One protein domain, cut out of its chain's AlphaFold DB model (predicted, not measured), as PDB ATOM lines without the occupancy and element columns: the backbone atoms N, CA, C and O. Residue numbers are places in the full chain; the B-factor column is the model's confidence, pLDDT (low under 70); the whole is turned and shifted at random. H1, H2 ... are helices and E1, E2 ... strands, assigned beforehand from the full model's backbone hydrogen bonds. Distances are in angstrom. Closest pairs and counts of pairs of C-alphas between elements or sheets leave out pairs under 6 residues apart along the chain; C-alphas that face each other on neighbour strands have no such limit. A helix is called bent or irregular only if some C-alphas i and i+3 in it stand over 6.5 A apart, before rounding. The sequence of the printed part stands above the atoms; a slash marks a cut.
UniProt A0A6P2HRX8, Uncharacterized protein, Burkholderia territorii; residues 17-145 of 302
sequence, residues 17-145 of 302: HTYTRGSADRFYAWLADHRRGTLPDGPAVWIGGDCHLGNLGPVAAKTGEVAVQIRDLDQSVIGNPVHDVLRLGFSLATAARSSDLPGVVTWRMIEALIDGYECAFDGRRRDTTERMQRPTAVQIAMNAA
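What this domain is: This is residues 17 to 145 of the 302 residues of an uncharacterized protein of Burkholderia territorii (UniProt A0A6P2HRX8). A long helical hairpin, H3 and H4, makes the main body, with H1 packed on the part of H3 from residue 91 to 98, H2 beside H3, and the small two-strand sheet of E1 and E4 near the beginning of H3. Away from this body lies a second, smaller part, the strand hairpin E2 and E3 with H6 packed on it; from the end of H4 the chain reaches H6 through H5, round an open gap between H4 and H6. The printed part has 129 residues with six named helices and four named strands, in the order H1, H2, E1, E2, E3, E4, H3, H4, H5, H6; E1 and E4 make one antiparallel sheet, E2 and E3 another, and the class is mostly helix. It is compact, with a radius of gyration of the C-alphas of 15.8 A, and spans 43 by 37 by 30 A.

How they stand to each other: Start at H1, residues 17 to 20, which touches H3, residues 82 to 98; their closest C-alphas are those of His 17 and Ala 95, 5.4 A apart. H2, residues 24 to 32, is close to H3 but not clearly touching it, at a steep tilt of 65 degrees, opposite ways; the closest C-alphas are those of Phe 27 and Arg 87, 7.9 A apart. Next look at E1, residues 45 to 47, and its antiparallel neighbour E4, residues 77 to 79: N 47 and O 77 are within hydrogen-bond range at 2.8 A, and so are N 79 and O 45 at 2.8 A. The closest C-alphas of E1 and H3 are those of Ile 47 and Asp 84, 6.6 A apart. E2, residues 56 to 60, and E3, residues 66 to 70, form an antiparallel hairpin, with N 59 and O 67 within range at 2.8 A and N 69 and O 57 at 2.9 A. H3 and H4, residues 103 to 119, form a helical hairpin; they touch at a shallow tilt of 27 degrees, opposite ways, closest at the C-alphas of Ala 93 and Thr 106, 5.9 A apart. H4 and H5, residues 123 to 131, only just touch, with 3 pairs of C-alphas within 8 A, and only at the corner; the closest C-alphas are those of Cys 119 and Arg 125, 6.1 A apart. H6, residues 136 to 145, is apart from H4 and H5, but the C-alphas of Pro 58 in E2 and Met 142 in H6, the closest of these two elements, are 5.6 A apart. In H2, H3, H4 and H6 every O i to N i+4 pair is within hydrogen-bond range, in H5 3 of 5 are, and H1 is too short for such a pair.

Where its parts are: Find C-alpha 17 at (50.831, -18.453, -30.575), where H1 begins; H2 then runs 12.3 A from C-alpha 24 to C-alpha 32. After the three residues of E1, E2 covers 12.9 A and E3 12.4 A, and E4 has three residues again. Find C-alpha 82 at (53.120, -38.370, -33.190); from there H3 runs 23.8 A to C-alpha 98, and H4 runs 24.1 A from C-alpha 103 to C-alpha 119. H5 covers 13.6 A and is irregular, with C-alphas 124 and 127 7.2 A apart. H6 covers 14.1 A and ends at C-alpha 145, at (47.315, -17.851, -53.284).

The domain as a whole: Look for the two C-alphas farthest apart at Arg 35 and Thr 63, 46.1 A from each other. The printed part has no cut, and the long link is that from H2 to E1, 12 residues. Residues 32 to 38, 121 to 127 and 130 to 137 stand free. The mean pLDDT of the printed part is 84.4; it is under 70 at residues 17 to 22, residues 125 to 133 and residue 145.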
ATOM      1  N   HIS A  17      50.760 -17.779 -29.273       58.00
ATOM      2  CA  HIS A  17      50.831 -18.453 -30.575       58.00
ATOM      3  C   HIS A  17      52.033 -18.013 -31.438       58.00
ATOM      4  O   HIS A  17      52.604 -18.806 -32.181       58.00
ATOM      5  N   THR A  18      52.462 -16.747 -31.368       61.78
ATOM      6  CA  THR A  18      53.645 -16.300 -32.130       61.78
ATOM      7  C   THR A  18      54.938 -16.843 -31.520       61.78
ATOM      8  O   THR A  18      55.866 -17.186 -32.246       61.78
ATOM      9  N   TYR A  19      54.987 -16.951 -30.193       63.28
ATOM     10  CA  TYR A  19      56.115 -17.522 -29.465       63.28
ATOM     11  C   TYR A  19      56.234 -19.045 -29.671       63.28
ATOM     12  O   TYR A  19      57.338 -19.565 -29.853       63.28
ATOM     13  N   THR A  20      55.117 -19.776 -29.735       60.69
ATOM     14  CA  THR A  20      55.131 -21.233 -29.964       60.69
ATOM     15  C   THR A  20      55.667 -21.610 -31.347       60.69
ATOM     16  O   THR A  20      56.334 -22.634 -31.482       60.69
ATOM     17  N   ARG A  21      55.498 -20.738 -32.350       65.06
ATOM     18  CA  ARG A  21      56.079 -20.883 -33.702       65.06
ATOM     19  C   ARG A  21      57.600 -20.707 -33.762       65.06
ATOM     20  O   ARG A  21      58.221 -21.148 -34.714       65.06
ATOM     21  N   GLY A  22      58.209 -20.041 -32.780       64.00
ATOM     22  CA  GLY A  22      59.658 -19.798 -32.729       64.00
ATOM     23  C   GLY A  22      60.425 -20.729 -31.787       64.00
ATOM     24  O   GLY A  22      61.597 -20.487 -31.527       64.00
ATOM     25  N   SER A  23      59.769 -21.743 -31.219       71.75
ATOM     26  CA  SER A  23      60.275 -22.490 -30.060       71.75
ATOM     27  C   SER A  23      60.287 -24.008 -30.259       71.75
ATOM     28  O   SER A  23      60.094 -24.752 -29.299       71.75
ATOM     29  N   ALA A  24      60.548 -24.475 -31.486       78.44
ATOM     30  CA  ALA A  24      60.681 -25.905 -31.792       78.44
ATOM     31  C   ALA A  24      61.659 -26.615 -30.832       78.44
ATOM     32  O   ALA A  24      61.309 -27.644 -30.264       78.44
ATOM     33  N   ASP A  25      62.816 -26.003 -30.549       83.31
ATOM     34  CA  ASP A  25      63.787 -26.508 -29.563       83.31
ATOM     35  C   ASP A  25      63.167 -26.708 -28.170       83.31
ATOM     36  O   ASP A  25      63.320 -27.763 -27.560       83.31
ATOM     37  N   ARG A  26      62.423 -25.713 -27.666       85.06
ATOM     38  CA  ARG A  26      61.793 -25.790 -26.336       85.06
ATOM     39  C   ARG A  26      60.673 -26.821 -26.297       85.06
ATOM     40  O   ARG A  26      60.473 -27.450 -25.267       85.06
ATOM     41  N   PHE A  27      59.950 -26.992 -27.401       88.06
ATOM     42  CA  PHE A  27      58.923 -28.022 -27.508       88.06
ATOM     43  C   PHE A  27      59.521 -29.422 -27.428       88.06
ATOM     44  O   PHE A  27      59.014 -30.245 -26.675       88.06
ATOM     45  N   TYR A  28      60.609 -29.689 -28.152       89.19
ATOM     46  CA  TYR A  28      61.251 -30.998 -28.090       89.19
ATOM     47  C   TYR A  28      61.982 -31.241 -26.774       89.19
ATOM     48  O   TYR A  28      61.976 -32.372 -26.304       89.19
ATOM     49  N   ALA A  29      62.533 -30.201 -26.141       88.31
ATOM     50  CA  ALA A  29      63.050 -30.304 -24.776       88.31
ATOM     51  C   ALA A  29      61.936 -30.699 -23.792       88.31
ATOM     52  O   ALA A  29      62.064 -31.691 -23.086       88.31
ATOM     53  N   TRP A  30      60.797 -29.998 -23.833       88.25
ATOM     54  CA  TRP A  30      59.621 -30.345 -23.034       88.25
ATOM     55  C   TRP A  30      59.140 -31.775 -23.311       88.25
ATOM     56  O   TRP A  30      58.839 -32.508 -22.376       88.25
ATOM     57  N   LEU A  31      59.108 -32.203 -24.576       87.94
ATOM     58  CA  LEU A  31      58.697 -33.558 -24.944       87.94
ATOM     59  C   LEU A  31      59.664 -34.623 -24.404       87.94
ATOM     60  O   LEU A  31      59.219 -35.674 -23.952       87.94
ATOM     61  N   ALA A  32      60.970 -34.348 -24.427       85.69
ATOM     62  CA  ALA A  32      62.006 -35.247 -23.921       85.69
ATOM     63  C   ALA A  32      61.980 -35.405 -22.391       85.69
ATOM     64  O   ALA A  32      62.373 -36.458 -21.893       85.69
ATOM     65  N   ASP A  33      61.482 -34.401 -21.663       86.31
ATOM     66  CA  ASP A  33      61.316 -34.448 -20.203       86.31
ATOM     67  C   ASP A  33      60.142 -35.342 -19.755       86.31
ATOM     68  O   ASP A  33      60.013 -35.663 -18.570       86.31
ATOM     69  N   HIS A  34      59.275 -35.777 -20.678       81.44
ATOM     70  CA  HIS A  34      58.197 -36.711 -20.351       81.44
ATOM     71  C   HIS A  34      58.735 -38.134 -20.178       81.44
ATOM     72  O   HIS A  34      59.689 -38.559 -20.834       81.44
ATOM     73  N   ARG A  35      58.106 -38.901 -19.278       74.25
ATOM     74  CA  ARG A  35      58.507 -40.289 -19.007       74.25
ATOM     75  C   ARG A  35      58.479 -41.107 -20.297       74.25
ATOM     76  O   ARG A  35      57.487 -41.105 -21.017       74.25
ATOM     77  N   ARG A  36      59.542 -41.872 -20.555       72.38
ATOM     78  CA  ARG A  36      59.562 -42.830 -21.671       72.38
ATOM     79  C   ARG A  36      58.323 -43.732 -21.607       72.38
ATOM     80  O   ARG A  36      57.982 -44.219 -20.533       72.38
ATOM     81  N   GLY A  37      57.664 -43.921 -22.749       75.69
ATOM     82  CA  GLY A  37      56.416 -44.680 -22.859       75.69
ATOM     83  C   GLY A  37      55.127 -43.862 -22.706       75.69
ATOM     84  O   GLY A  37      54.053 -44.433 -22.845       75.69
ATOM     85  N   THR A  38      55.179 -42.541 -22.459       83.62
ATOM     86  CA  THR A  38      53.960 -41.698 -22.496       83.62
ATOM     87  C   THR A  38      53.418 -41.472 -23.899       83.62
ATOM     88  O   THR A  38      52.240 -41.164 -24.054       83.62
ATOM     89  N   LEU A  39      54.275 -41.555 -24.915       87.31
ATOM     90  CA  LEU A  39      53.878 -41.399 -26.308       87.31
ATOM     91  C   LEU A  39      53.804 -42.772 -26.970       87.31
ATOM     92  O   LEU A  39      54.663 -43.607 -26.683       87.31
ATOM     93  N   PRO A  40      52.830 -42.997 -27.867       89.88
ATOM     94  CA  PRO A  40      52.800 -44.209 -28.667       89.88
ATOM     95  C   PRO A  40      54.043 -44.285 -29.556       89.88
ATOM     96  O   PRO A  40      54.471 -43.283 -30.144       89.88
ATOM     97  N   ASP A  41      54.595 -45.486 -29.685       89.12
ATOM     98  CA  ASP A  41      55.598 -45.769 -30.700       89.12
ATOM     99  C   ASP A  41      54.947 -45.731 -32.087       89.12
ATOM    100  O   ASP A  41      53.824 -46.195 -32.290       89.12
ATOM    101  N   GLY A  42      55.656 -45.142 -33.044       90.50
ATOM    102  CA  GLY A  42      55.188 -44.975 -34.413       90.50
ATOM    103  C   GLY A  42      56.264 -45.374 -35.420       90.50
ATOM    104  O   GLY A  42      57.446 -45.426 -35.070       90.50
ATOM    105  N   PRO A  43      55.880 -45.653 -36.676       94.44
ATOM    106  CA  PRO A  43      56.823 -46.058 -37.707       94.44
ATOM    107  C   PRO A  43      57.833 -44.947 -38.011       94.44
ATOM    108  O   PRO A  43      57.548 -43.756 -37.880       94.44
ATOM    109  N   ALA A  44      59.011 -45.347 -38.487       96.69
ATOM    110  CA  ALA A  44      60.027 -44.431 -38.983       96.69
ATOM    111  C   ALA A  44      59.608 -43.843 -40.342       96.69
ATOM    112  O   ALA A  44      59.851 -44.445 -41.387       96.69
ATOM    113  N   VAL A  45      58.996 -42.657 -40.331       96.69
ATOM    114  CA  VAL A  45      58.534 -41.953 -41.541       96.69
ATOM    115  C   VAL A  45      59.041 -40.517 -41.572       96.69
ATOM    116  O   VAL A  45      59.393 -39.952 -40.538       96.69
ATOM    117  N   TRP A  46      59.087 -39.909 -42.757       97.75
ATOM    118  CA  TRP A  46      59.382 -38.482 -42.870       97.75
ATOM    119  C   TRP A  46      58.277 -37.647 -42.218       97.75
ATOM    120  O   TRP A  46      57.110 -37.752 -42.587       97.75
ATOM    121  N   ILE A  47      58.672 -36.799 -41.273       97.12
ATOM    122  CA  ILE A  47      57.828 -35.813 -40.595       97.12
ATOM    123  C   ILE A  47      58.330 -34.401 -40.914       97.12
ATOM    124  O   ILE A  47      59.501 -34.210 -41.252       97.12
ATOM    125  N   GLY A  48      57.465 -33.397 -40.792       95.25
ATOM    126  CA  GLY A  48      57.818 -31.988 -40.944       95.25
ATOM    127  C   GLY A  48      58.684 -31.462 -39.797       95.25
ATOM    128  O   GLY A  48      59.530 -30.594 -40.013       95.25
ATOM    129  N   GLY A  49      58.499 -31.982 -38.581       92.81
ATOM    130  CA  GLY A  49      59.312 -31.676 -37.403       92.81
ATOM    131  C   GLY A  49      59.061 -30.292 -36.788       92.81
ATOM    132  O   GLY A  49      59.542 -30.012 -35.696       92.81
ATOM    133  N   ASP A  50      58.293 -29.423 -37.438       91.88
ATOM    134  CA  ASP A  50      57.738 -28.197 -36.851       91.88
ATOM    135  C   ASP A  50      56.332 -27.944 -37.412       91.88
ATOM    136  O   ASP A  50      56.012 -26.887 -37.962       91.88
ATOM    137  N   CYS A  51      55.481 -28.970 -37.343       92.12
ATOM    138  CA  CYS A  51      54.115 -28.888 -37.843       92.12
ATOM    139  C   CYS A  51      53.265 -27.980 -36.944       92.12
ATOM    140  O   CYS A  51      52.935 -28.318 -35.813       92.12
ATOM    141  N   HIS A  52      52.917 -26.794 -37.434       90.38
ATOM    142  CA  HIS A  52      52.080 -25.836 -36.718       90.38
ATOM    143  C   HIS A  52      51.180 -25.085 -37.706       90.38
ATOM    144  O   HIS A  52      51.508 -24.986 -38.892       90.38
ATOM    145  N   LEU A  53      50.097 -24.454 -37.239       86.62
ATOM    146  CA  LEU A  53      49.104 -23.787 -38.105       86.62
ATOM    147  C   LEU A  53      49.729 -22.839 -39.134       86.62
ATOM    148  O   LEU A  53      49.364 -22.813 -40.304       86.62
ATOM    149  N   GLY A  54      50.733 -22.075 -38.708       83.88
ATOM    150  CA  GLY A  54      51.446 -21.141 -39.572       83.88
ATOM    151  C   GLY A  54      52.246 -21.749 -40.734       83.88
ATOM    152  O   GLY A  54      52.604 -21.004 -41.650       83.88
ATOM    153  N   ASN A  55      52.530 -23.052 -40.693       88.81
ATOM    154  CA  ASN A  55      53.270 -23.791 -41.717       88.81
ATOM    155  C   ASN A  55      52.328 -24.499 -42.691       88.81
ATOM    156  O   ASN A  55      52.765 -24.846 -43.783       88.81
ATOM    157  N   LEU A  56      51.040 -24.612 -42.359       87.69
ATOM    158  CA  LEU A  56      50.011 -25.075 -43.280       87.69
ATOM    159  C   LEU A  56      49.593 -23.961 -44.233       87.69
ATOM    160  O   LEU A  56      49.478 -22.784 -43.869       87.69
ATOM    161  N   GLY A  57      49.366 -24.319 -45.488       85.50
ATOM    162  CA  GLY A  57      48.625 -23.489 -46.429       85.50
ATOM    163  C   GLY A  57      48.971 -23.789 -47.880       85.50
ATOM    164  O   GLY A  57      49.642 -24.777 -48.160       85.50
ATOM    165  N   PRO A  58      48.496 -22.950 -48.804       85.25
ATOM    166  CA  PRO A  58      48.480 -23.285 -50.218       85.25
ATOM    167  C   PRO A  58      49.894 -23.348 -50.804       85.25
ATOM    168  O   PRO A  58      50.701 -22.433 -50.613       85.25
ATOM    169  N   VAL A  59      50.156 -24.429 -51.530       83.12
ATOM    170  CA  VAL A  59      51.365 -24.708 -52.303       83.12
ATOM    171  C   VAL A  59      50.930 -25.072 -53.714       83.12
ATOM    172  O   VAL A  59      50.008 -25.863 -53.885       83.12
ATOM    173  N   ALA A  60      51.588 -24.480 -54.707       81.75
ATOM    174  CA  ALA A  60      51.359 -24.792 -56.111       81.75
ATOM    175  C   ALA A  60      52.399 -25.804 -56.608       81.75
ATOM    176  O   ALA A  60      53.602 -25.565 -56.452       81.75
ATOM    177  N   ALA A  61      51.949 -26.882 -57.241       79.38
ATOM    178  CA  ALA A  61      52.781 -27.829 -57.973       79.38
ATOM    179  C   ALA A  61      53.399 -27.192 -59.228       79.38
ATOM    180  O   ALA A  61      52.997 -26.108 -59.660       79.38
ATOM    181  N   LYS A  62      54.357 -27.892 -59.854       73.75
ATOM    182  CA  LYS A  62      54.879 -27.522 -61.184       73.75
ATOM    183  C   LYS A  62      53.783 -27.488 -62.259       73.75
ATOM    184  O   LYS A  62      53.851 -26.657 -63.153       73.75
ATOM    185  N   THR A  63      52.760 -28.335 -62.133       75.38
ATOM    186  CA  THR A  63      51.606 -28.423 -63.045       75.38
ATOM    187  C   THR A  63      50.589 -27.289 -62.875       75.38
ATOM    188  O   THR A  63      49.645 -27.200 -63.650       75.38
ATOM    189  N   GLY A  64      50.747 -26.431 -61.859       72.94
ATOM    190  CA  GLY A  64      49.797 -25.361 -61.535       72.94
ATOM    191  C   GLY A  64      48.681 -25.770 -60.568       72.94
ATOM    192  O   GLY A  64      47.968 -24.898 -60.071       72.94
ATOM    193  N   GLU A  65      48.560 -27.058 -60.235       80.69
ATOM    194  CA  GLU A  65      47.638 -27.527 -59.196       80.69
ATOM    195  C   GLU A  65      48.006 -26.920 -57.832       80.69
ATOM    196  O   GLU A  65      49.184 -26.843 -57.481       80.69
ATOM    197  N   VAL A  66      47.012 -26.491 -57.048       80.50
ATOM    198  CA  VAL A  66      47.219 -25.926 -55.708       80.50
ATOM    199  C   VAL A  66      46.549 -26.790 -54.654       80.50
ATOM    200  O   VAL A  66      45.345 -27.025 -54.716       80.50
ATOM    201  N   ALA A  67      47.308 -27.165 -53.627       84.81
ATOM    202  CA  ALA A  67      46.801 -27.864 -52.451       84.81
ATOM    203  C   ALA A  67      47.316 -27.223 -51.158       84.81
ATOM    204  O   ALA A  67      48.330 -26.523 -51.142       84.81
ATOM    205  N   VAL A  68      46.616 -27.452 -50.047       86.25
ATOM    206  CA  VAL A  68      47.122 -27.083 -48.719       86.25
ATOM    207  C   VAL A  68      48.152 -28.126 -48.291       86.25
ATOM    208  O   VAL A  68      47.811 -29.290 -48.127       86.25
ATOM    209  N   GLN A  69      49.404 -27.704 -48.111       89.94
ATOM    210  CA  GLN A  69      50.514 -28.554 -47.671       89.94
ATOM    211  C   GLN A  69      51.335 -27.859 -46.573       89.94
ATOM    212  O   GLN A  69      51.096 -26.695 -46.229       89.94
ATOM    213  N   ILE A  70      52.304 -28.583 -46.010       91.25
ATOM    214  CA  ILE A  70      53.287 -28.037 -45.073       91.25
ATOM    215  C   ILE A  70      54.351 -27.285 -45.886       91.25
ATOM    216  O   ILE A  70      54.841 -27.766 -46.902       91.25
ATOM    217  N   ARG A  71      54.689 -26.059 -45.475       87.75
ATOM    218  CA  ARG A  71      55.585 -25.173 -46.243       87.75
ATOM    219  C   ARG A  71      56.984 -24.998 -45.668       87.75
ATOM    220  O   ARG A  71      57.860 -24.537 -46.392       87.75
ATOM    221  N   ASP A  72      57.178 -25.263 -44.378       89.12
ATOM    222  CA  ASP A  72      58.488 -25.144 -43.732       89.12
ATOM    223  C   ASP A  72      58.969 -26.526 -43.299       89.12
ATOM    224  O   ASP A  72      58.397 -27.137 -42.400       89.12
ATOM    225  N   LEU A  73      59.981 -27.027 -44.005       93.38
ATOM    226  CA  LEU A  73      60.537 -28.365 -43.824       93.38
ATOM    227  C   LEU A  73      61.974 -28.295 -43.292       93.38
ATOM    228  O   LEU A  73      62.698 -29.291 -43.330       93.38
ATOM    229  N   ASP A  74      62.390 -27.149 -42.737       91.69
ATOM    230  CA  ASP A  74      63.712 -26.983 -42.123       91.69
ATOM    231  C   ASP A  74      63.964 -28.009 -41.016       91.69
ATOM    232  O   ASP A  74      65.107 -28.381 -40.760       91.69
ATOM    233  N   GLN A  75      62.913 -28.458 -40.333       93.81
ATOM    234  CA  GLN A  75      62.988 -29.405 -39.219       93.81
ATOM    235  C   GLN A  75      62.666 -30.845 -39.630       93.81
ATOM    236  O   GLN A  75      62.613 -31.715 -38.768       93.81
ATOM    237  N   SER A  76      62.512 -31.113 -40.932       96.75
ATOM    238  CA  SER A  76      62.097 -32.428 -41.417       96.75
ATOM    239  C   SER A  76      63.108 -33.532 -41.113       96.75
ATOM    240  O   SER A  76      64.313 -33.407 -41.354       96.75
ATOM    241  N   VAL A  77      62.620 -34.637 -40.567       97.44
ATOM    242  CA  VAL A  77      63.429 -35.806 -40.205       97.44
ATOM    243  C   VAL A  77      62.628 -37.075 -40.440       97.44
ATOM    244  O   VAL A  77      61.406 -37.023 -40.513       97.44
ATOM    245  N   ILE A  78      63.301 -38.220 -40.506       98.31
ATOM    246  CA  ILE A  78      62.633 -39.505 -40.314       98.31
ATOM    247  C   ILE A  78      62.427 -39.679 -38.805       98.31
ATOM    248  O   ILE A  78      63.404 -39.794 -38.059       98.31
ATOM    249  N   GLY A  79      61.182 -39.637 -38.344       96.00
ATOM    250  CA  GLY A  79      60.819 -39.571 -36.929       96.00
ATOM    251  C   GLY A  79      59.472 -40.222 -36.633       96.00
ATOM    252  O   GLY A  79      58.819 -40.752 -37.526       96.00
ATOM    253  N   ASN A  80      59.072 -40.188 -35.359       95.31
ATOM    254  CA  ASN A  80      57.759 -40.674 -34.941       95.31
ATOM    255  C   ASN A  80      56.674 -39.668 -35.395       95.31
ATOM    256  O   ASN A  80      56.766 -38.490 -35.024       95.31
ATOM    257  N   PRO A  81      55.649 -40.090 -36.162       95.12
ATOM    258  CA  PRO A  81      54.591 -39.207 -36.661       95.12
ATOM    259  C   PRO A  81      53.821 -38.469 -35.559       95.12
ATOM    260  O   PRO A  81      53.323 -37.366 -35.796       95.12
ATOM    261  N   VAL A  82      53.782 -39.012 -34.335       94.25
ATOM    262  CA  VAL A  82      53.120 -38.370 -33.190       94.25
ATOM    263  C   VAL A  82      53.679 -36.973 -32.899       94.25
ATOM    264  O   VAL A  82      52.953 -36.107 -32.416       94.25
ATOM    265  N   HIS A  83      54.948 -36.711 -33.234       94.38
ATOM    266  CA  HIS A  83      55.576 -35.410 -33.007       94.38
ATOM    267  C   HIS A  83      54.883 -34.292 -33.786       94.38
ATOM    268  O   HIS A  83      54.606 -33.239 -33.211       94.38
ATOM    269  N   ASP A  84      54.551 -34.519 -35.058       95.12
ATOM    270  CA  ASP A  84      53.858 -33.521 -35.875       95.12
ATOM    271  C   ASP A  84      52.413 -33.320 -35.412       95.12
ATOM    272  O   ASP A  84      51.947 -32.181 -35.354       95.12
ATOM    273  N   VAL A  85      51.722 -34.397 -35.025       94.50
ATOM    274  CA  VAL A  85      50.343 -34.329 -34.513       94.50
ATOM    275  C   VAL A  85      50.290 -33.532 -33.209       94.50
ATOM    276  O   VAL A  85      49.490 -32.603 -33.084       94.50
ATOM    277  N   LEU A  86      51.185 -33.819 -32.259       93.50
ATOM    278  CA  LEU A  86      51.279 -33.089 -30.992       93.50
ATOM    279  C   LEU A  86      51.666 -31.629 -31.203       93.50
ATOM    280  O   LEU A  86      51.081 -30.738 -30.586       93.50
ATOM    281  N   ARG A  87      52.635 -31.365 -32.085       92.69
ATOM    282  CA  ARG A  87      53.075 -30.003 -32.403       92.69
ATOM    283  C   ARG A  87      51.933 -29.184 -33.007       92.69
ATOM    284  O   ARG A  87      51.716 -28.038 -32.600       92.69
ATOM    285  N   LEU A  88      51.165 -29.785 -33.915       93.44
ATOM    286  CA  LEU A  88      50.030 -29.140 -34.562       93.44
ATOM    287  C   LEU A  88      48.877 -28.927 -33.580       93.44
ATOM    288  O   LEU A  88      48.346 -27.818 -33.514       93.44
ATOM    289  N   GLY A  89      48.545 -29.932 -32.766       93.94
ATOM    290  CA  GLY A  89      47.538 -29.828 -31.709       93.94
ATOM    291  C   GLY A  89      47.884 -28.747 -30.685       93.94
ATOM    292  O   GLY A  89      47.055 -27.896 -30.366       93.94
ATOM    293  N   PHE A  90      49.145 -28.678 -30.252       91.88
ATOM    294  CA  PHE A  90      49.630 -27.609 -29.379       91.88
ATOM    295  C   PHE A  90      49.517 -26.225 -30.041       91.88
ATOM    296  O   PHE A  90      49.060 -25.259 -29.419       91.88
ATOM    297  N   SER A  91      49.874 -26.109 -31.325       90.88
ATOM    298  CA  SER A  91      49.677 -24.874 -32.093       90.88
ATOM    299  C   SER A  91      48.203 -24.476 -32.189       90.88
ATOM    300  O   SER A  91      47.903 -23.283 -32.150       90.88
ATOM    301  N   LEU A  92      47.297 -25.443 -32.328       91.50
ATOM    302  CA  LEU A  92      45.859 -25.223 -32.451       91.50
ATOM    303  C   LEU A  92      45.253 -24.756 -31.128       91.50
ATOM    304  O   LEU A  92      44.582 -23.726 -31.090       91.50
ATOM    305  N   ALA A  93      45.573 -25.445 -30.033       91.62
ATOM    306  CA  ALA A  93      45.120 -25.087 -28.692       91.62
ATOM    307  C   ALA A  93      45.623 -23.701 -28.265       91.62
ATOM    308  O   ALA A  93      44.874 -22.893 -27.717       91.62
ATOM    309  N   THR A  94      46.886 -23.384 -28.561       89.69
ATOM    310  CA  THR A  94      47.461 -22.069 -28.231       89.69
ATOM    311  C   THR A  94      46.891 -20.948 -29.094       89.69
ATOM    312  O   THR A  94      46.726 -19.833 -28.594       89.69
ATOM    313  N   ALA A  95      46.547 -21.223 -30.357       88.06
ATOM    314  CA  ALA A  95      45.825 -20.280 -31.204       88.06
ATOM    315  C   ALA A  95      44.409 -20.025 -30.678       88.06
ATOM    316  O   ALA A  95      44.058 -18.868 -30.472       88.06
ATOM    317  N   ALA A  96      43.645 -21.081 -30.377       89.38
ATOM    318  CA  ALA A  96      42.293 -20.970 -29.832       89.38
ATOM    319  C   ALA A  96      42.270 -20.167 -28.522       89.38
ATOM    320  O   ALA A  96      41.489 -19.228 -28.383       89.38
ATOM    321  N   ARG A  97      43.209 -20.454 -27.610       87.12
ATOM    322  CA  ARG A  97      43.382 -19.692 -26.365       87.12
ATOM    323  C   ARG A  97      43.772 -18.233 -26.604       87.12
ATOM    324  O   ARG A  97      43.281 -17.362 -25.907       87.12
ATOM    325  N   SER A  98      44.646 -17.954 -27.574       86.81
ATOM    326  CA  SER A  98      45.030 -16.572 -27.922       86.81
ATOM    327  C   SER A  98      43.891 -15.781 -28.581       86.81
ATOM    328  O   SER A  98      44.023 -14.574 -28.762       86.81
ATOM    329  N   SER A  99      42.823 -16.464 -28.993       86.88
ATOM    330  CA  SER A  99      41.611 -15.894 -29.582       86.88
ATOM    331  C   SER A  99      40.420 -15.924 -28.617       86.88
ATOM    332  O   SER A  99      39.293 -15.761 -29.070       86.88
ATOM    333  N   ASP A 100      40.664 -16.166 -27.324       90.25
ATOM    334  CA  ASP A 100      39.650 -16.226 -26.263       90.25
ATOM    335  C   ASP A 100      38.473 -17.169 -26.582       90.25
ATOM    336  O   ASP A 100      37.333 -16.951 -26.169       90.25
ATOM    337  N   LEU A 101      38.742 -18.251 -27.326       90.69
ATOM    338  CA  LEU A 101      37.724 -19.245 -27.649       90.69
ATOM    339  C   LEU A 101      37.396 -20.112 -26.420       90.69
ATOM    340  O   LEU A 101      38.311 -20.516 -25.693       90.69
ATOM    341  N   PRO A 102      36.118 -20.484 -26.210       92.25
ATOM    342  CA  PRO A 102      35.728 -21.383 -25.129       92.25
ATOM    343  C   PRO A 102      36.465 -22.730 -25.175       92.25
ATOM    344  O   PRO A 102      36.762 -23.263 -26.247       92.25
ATOM    345  N   GLY A 103      36.685 -23.340 -24.006       91.06
ATOM    346  CA  GLY A 103      37.371 -24.635 -23.894       91.06
ATOM    347  C   GLY A 103      36.726 -25.742 -24.738       91.06
ATOM    348  O   GLY A 103      37.436 -26.495 -25.396       91.06
ATOM    349  N   VAL A 104      35.390 -25.767 -24.820       93.81
ATOM    350  CA  VAL A 104      34.643 -26.710 -25.674       93.81
ATOM    351  C   VAL A 104      34.965 -26.549 -27.163       93.81
ATOM    352  O   VAL A 104      35.010 -27.534 -27.894       93.81
ATOM    353  N   VAL A 105      35.239 -25.323 -27.625       92.31
ATOM    354  CA  VAL A 105      35.643 -25.072 -29.014       92.31
ATOM    355  C   VAL A 105      37.052 -25.604 -29.242       92.31
ATOM    356  O   VAL A 105      37.287 -26.299 -30.224       92.31
ATOM    357  N   THR A 106      37.966 -25.356 -28.300       92.56
ATOM    358  CA  THR A 106      39.328 -25.906 -28.364       92.56
ATOM    359  C   THR A 106      39.308 -27.436 -28.398       92.56
ATOM    360  O   THR A 106      39.988 -28.030 -29.227       92.56
ATOM    361  N   TRP A 107      38.493 -28.071 -27.552       94.06
ATOM    362  CA  TRP A 107      38.321 -29.524 -27.526       94.06
ATOM    363  C   TRP A 107      37.839 -30.068 -28.875       94.06
ATOM    364  O   TRP A 107      38.521 -30.894 -29.473       94.06
ATOM    365  N   ARG A 108      36.750 -29.509 -29.421       94.38
ATOM    366  CA  ARG A 108      36.219 -29.895 -30.742       94.38
ATOM    367  C   ARG A 108      37.240 -29.720 -31.865       94.38
ATOM    368  O   ARG A 108      37.273 -30.513 -32.799       94.38
ATOM    369  N   MET A 109      38.074 -28.682 -31.796       92.88
ATOM    370  CA  MET A 109      39.147 -28.456 -32.769       92.88
ATOM    371  C   MET A 109      40.230 -29.543 -32.693       92.88
ATOM    372  O   MET A 109      40.746 -29.949 -33.733       92.88
ATOM    373  N   ILE A 110      40.567 -30.025 -31.493       94.62
ATOM    374  CA  ILE A 110      41.524 -31.125 -31.299       94.62
ATOM    375  C   ILE A 110      40.914 -32.471 -31.714       94.62
ATOM    376  O   ILE A 110      41.588 -33.241 -32.392       94.62
ATOM    377  N   GLU A 111      39.645 -32.733 -31.395       94.62
ATOM    378  CA  GLU A 111      38.931 -33.927 -31.876       94.62
ATOM    379  C   GLU A 111      38.899 -33.973 -33.405       94.62
ATOM    380  O   GLU A 111      39.271 -34.981 -33.996       94.62
ATOM    381  N   ALA A 112      38.544 -32.861 -34.056       92.56
ATOM    382  CA  ALA A 112      38.534 -32.770 -35.514       92.56
ATOM    383  C   ALA A 112      39.934 -32.949 -36.131       92.56
ATOM    384  O   ALA A 112      40.057 -33.475 -37.235       92.56
ATOM    385  N   LEU A 113      40.994 -32.523 -35.431       93.56
ATOM    386  CA  LEU A 113      42.372 -32.766 -35.860       93.56
ATOM    387  C   LEU A 113      42.704 -34.265 -35.846       93.56
ATOM    388  O   LEU A 113      43.285 -34.754 -36.813       93.56
ATOM    389  N   ILE A 114      42.356 -34.976 -34.770       93.19
ATOM    390  CA  ILE A 114      42.631 -36.414 -34.650       93.19
ATOM    391  C   ILE A 114      41.757 -37.219 -35.613       93.19
ATOM    392  O   ILE A 114      42.305 -38.014 -36.370       93.19
ATOM    393  N   ASP A 115      40.447 -36.958 -35.679       91.25
ATOM    394  CA  ASP A 115      39.553 -37.637 -36.630       91.25
ATOM    395  C   ASP A 115      40.014 -37.407 -38.076       91.25
ATOM    396  O   ASP A 115      40.085 -38.347 -38.863       91.25
ATOM    397  N   GLY A 116      40.427 -36.182 -38.422       88.88
ATOM    398  CA  GLY A 116      40.988 -35.883 -39.740       88.88
ATOM    399  C   GLY A 116      42.288 -36.641 -40.034       88.88
ATOM    400  O   GLY A 116      42.491 -37.090 -41.164       88.88
ATOM    401  N   TYR A 117      43.155 -36.809 -39.031       90.75
ATOM    402  CA  TYR A 117      44.382 -37.593 -39.162       90.75
ATOM    403  C   TYR A 117      44.078 -39.083 -39.366       90.75
ATOM    404  O   TYR A 117      44.629 -39.692 -40.278       90.75
ATOM    405  N   GLU A 118      43.166 -39.658 -38.584       89.69
ATOM    406  CA  GLU A 118      42.741 -41.058 -38.711       89.69
ATOM    407  C   GLU A 118      42.046 -41.328 -40.053       89.69
ATOM    408  O   GLU A 118      42.360 -42.310 -40.730       89.69
ATOM    409  N   CYS A 119      41.166 -40.421 -40.493       87.00
ATOM    410  CA  CYS A 119      40.489 -40.502 -41.789       87.00
ATOM    411  C   CYS A 119      41.464 -40.628 -42.958       87.00
ATOM    412  O   CYS A 119      41.169 -41.334 -43.919       87.00
ATOM    413  N   ALA A 120      42.620 -39.961 -42.891       85.31
ATOM    414  CA  ALA A 120      43.609 -39.992 -43.964       85.31
ATOM    415  C   ALA A 120      44.177 -41.402 -44.222       85.31
ATOM    416  O   ALA A 120      44.676 -41.662 -45.318       85.31
ATOM    417  N   PHE A 121      44.082 -42.307 -43.242       85.19
ATOM    418  CA  PHE A 121      44.542 -43.693 -43.348       85.19
ATOM    419  C   PHE A 121      43.407 -44.704 -43.550       85.19
ATOM    420  O   PHE A 121      43.678 -45.848 -43.920       85.19
ATOM    421  N   ASP A 122      42.143 -44.318 -43.350       83.56
ATOM    422  CA  ASP A 122      41.013 -45.224 -43.545       83.56
ATOM    423  C   ASP A 122      40.500 -45.170 -44.988       83.56
ATOM    424  O   ASP A 122      39.685 -44.327 -45.366       83.56
ATOM    425  N   GLY A 123      40.937 -46.135 -45.801       73.00
ATOM    426  CA  GLY A 123      40.490 -46.283 -47.189       73.00
ATOM    427  C   GLY A 123      38.968 -46.417 -47.347       73.00
ATOM    428  O   GLY A 123      38.445 -46.058 -48.398       73.00
ATOM    429  N   ARG A 124      38.240 -46.854 -46.306       75.38
ATOM    430  CA  ARG A 124      36.764 -46.928 -46.306       75.38
ATOM    431  C   ARG A 124      36.111 -45.556 -46.145       75.38
ATOM    432  O   ARG A 124      34.972 -45.366 -46.559       75.38
ATOM    433  N   ARG A 125      36.828 -44.601 -45.549       68.81
ATOM    434  CA  ARG A 125      36.390 -43.213 -45.337       68.81
ATOM    435  C   ARG A 125      36.895 -42.270 -46.432       68.81
ATOM    436  O   ARG A 125      36.563 -41.086 -46.393       68.81
ATOM    437  N   ARG A 126      37.609 -42.769 -47.448       64.19
ATOM    438  CA  ARG A 126      38.137 -41.954 -48.556       64.19
ATOM    439  C   ARG A 126      37.044 -41.137 -49.254       64.19
ATOM    440  O   ARG A 126      37.184 -39.925 -49.377       64.19
ATOM    441  N   ASP A 127      35.907 -41.767 -49.546       58.06
ATOM    442  CA  ASP A 127      34.706 -41.107 -50.074       58.06
ATOM    443  C   ASP A 127      34.203 -39.975 -49.166       58.06
ATOM    444  O   ASP A 127      33.790 -38.924 -49.647       58.06
ATOM    445  N   THR A 128      34.231 -40.160 -47.842       60.59
ATOM    446  CA  THR A 128      33.789 -39.123 -46.895       60.59
ATOM    447  C   THR A 128      34.756 -37.942 -46.833       60.59
ATOM    448  O   THR A 128      34.311 -36.802 -46.724       60.59
ATOM    449  N   THR A 129      36.062 -38.188 -46.967       59.28
ATOM    450  CA  THR A 129      37.090 -37.141 -47.027       59.28
ATOM    451  C   THR A 129      37.045 -36.376 -48.352       59.28
ATOM    452  O   THR A 129      37.164 -35.154 -48.349       59.28
ATOM    453  N   GLU A 130      36.818 -37.060 -49.475       59.03
ATOM    454  CA  GLU A 130      36.682 -36.444 -50.803       59.03
ATOM    455  C   GLU A 130      35.387 -35.629 -50.941       59.03
ATOM    456  O   GLU A 130      35.380 -34.568 -51.567       59.03
ATOM    457  N   ARG A 131      34.297 -36.079 -50.301       55.38
ATOM    458  CA  ARG A 131      33.014 -35.357 -50.244       55.38
ATOM    459  C   ARG A 131      33.003 -34.208 -49.239       55.38
ATOM    460  O   ARG A 131      32.113 -33.358 -49.313       55.38
ATOM    461  N   MET A 132      33.948 -34.162 -48.295       63.59
ATOM    462  CA  MET A 132      34.041 -33.068 -47.334       63.59
ATOM    463  C   MET A 132      34.406 -31.786 -48.085       63.59
ATOM    464  O   MET A 132      35.553 -31.558 -48.475       63.59
ATOM    465  N   GLN A 133      33.405 -30.933 -48.305       65.31
ATOM    466  CA  GLN A 133      33.631 -29.655 -48.959       65.31
ATOM    467  C   GLN A 133      34.626 -28.842 -48.135       65.31
ATOM    468  O   GLN A 133      34.426 -28.599 -46.942       65.31
ATOM    469  N   ARG A 134      35.710 -28.406 -48.785       75.81
ATOM    470  CA  ARG A 134      36.692 -27.523 -48.152       75.81
ATOM    471  C   ARG A 134      35.954 -26.307 -47.586       75.81
ATOM    472  O   ARG A 134      35.207 -25.685 -48.342       75.81
ATOM    473  N   PRO A 135      36.178 -25.918 -46.320       80.50
ATOM    474  CA  PRO A 135      35.542 -24.731 -45.765       80.50
ATOM    475  C   PRO A 135      35.799 -23.503 -46.640       80.50
ATOM    476  O   PRO A 135      36.893 -23.355 -47.192       80.50
ATOM    477  N   THR A 136      34.840 -22.579 -46.724       79.81
ATOM    478  CA  THR A 136      34.952 -21.360 -47.546       79.81
ATOM    479  C   THR A 136      36.244 -20.590 -47.268       79.81
ATOM    480  O   THR A 136      36.898 -20.116 -48.191       79.81
ATOM    481  N   ALA A 137      36.687 -20.533 -46.008       78.38
ATOM    482  CA  ALA A 137      37.956 -19.908 -45.631       78.38
ATOM    483  C   ALA A 137      39.181 -20.564 -46.305       78.38
ATOM    484  O   ALA A 137      40.106 -19.866 -46.722       78.38
ATOM    485  N   VAL A 138      39.180 -21.894 -46.452       78.25
ATOM    486  CA  VAL A 138      40.232 -22.646 -47.153       78.25
ATOM    487  C   VAL A 138      40.166 -22.368 -48.650       78.25
ATOM    488  O   VAL A 138      41.198 -22.077 -49.253       78.25
ATOM    489  N   GLN A 139      38.968 -22.369 -49.240       79.50
ATOM    490  CA  GLN A 139      38.780 -22.030 -50.655       79.50
ATOM    491  C   GLN A 139      39.272 -20.607 -50.961       79.50
ATOM    492  O   GLN A 139      40.041 -20.402 -51.896       79.50
ATOM    493  N   ILE A 140      38.919 -19.628 -50.120       80.25
ATOM    494  CA  ILE A 140      39.400 -18.246 -50.226       80.25
ATOM    495  C   ILE A 140      40.925 -18.193 -50.104       80.25
ATOM    496  O   ILE A 140      41.568 -17.492 -50.881       80.25
ATOM    497  N   ALA A 141      41.530 -18.923 -49.162       75.62
ATOM    498  CA  ALA A 141      42.983 -18.950 -49.006       75.62
ATOM    499  C   ALA A 141      43.691 -19.548 -50.236       75.62
ATOM    500  O   ALA A 141      44.712 -19.007 -50.669       75.62
ATOM    501  N   MET A 142      43.139 -20.617 -50.817       77.69
ATOM    502  CA  MET A 142      43.639 -21.240 -52.047       77.69
ATOM    503  C   MET A 142      43.506 -20.293 -53.247       77.69
ATOM    504  O   MET A 142      44.496 -20.026 -53.929       77.69
ATOM    505  N   ASN A 143      42.332 -19.682 -53.433       73.75
ATOM    506  CA  ASN A 143      42.090 -18.689 -54.482       73.75
ATOM    507  C   ASN A 143      43.006 -17.473 -54.316       73.75
ATOM    508  O   ASN A 143      43.630 -17.021 -55.273       73.75
ATOM    509  N   ALA A 144      43.165 -16.959 -53.098       70.81
ATOM    510  CA  ALA A 144      44.058 -15.841 -52.828       70.81
ATOM    511  C   ALA A 144      45.526 -16.182 -53.117       70.81
ATOM    512  O   ALA A 144      46.280 -15.290 -53.493       70.81
ATOM    513  N   ALA A 145      45.957 -17.434 -52.943       65.88
ATOM    514  CA  ALA A 145      47.315 -17.851 -53.284       65.88
ATOM    515  C   ALA A 145      47.549 -17.894 -54.792       65.88
ATOM    516  O   ALA A 145      48.571 -17.372 -55.237       65.88
TER     517      ALA A 145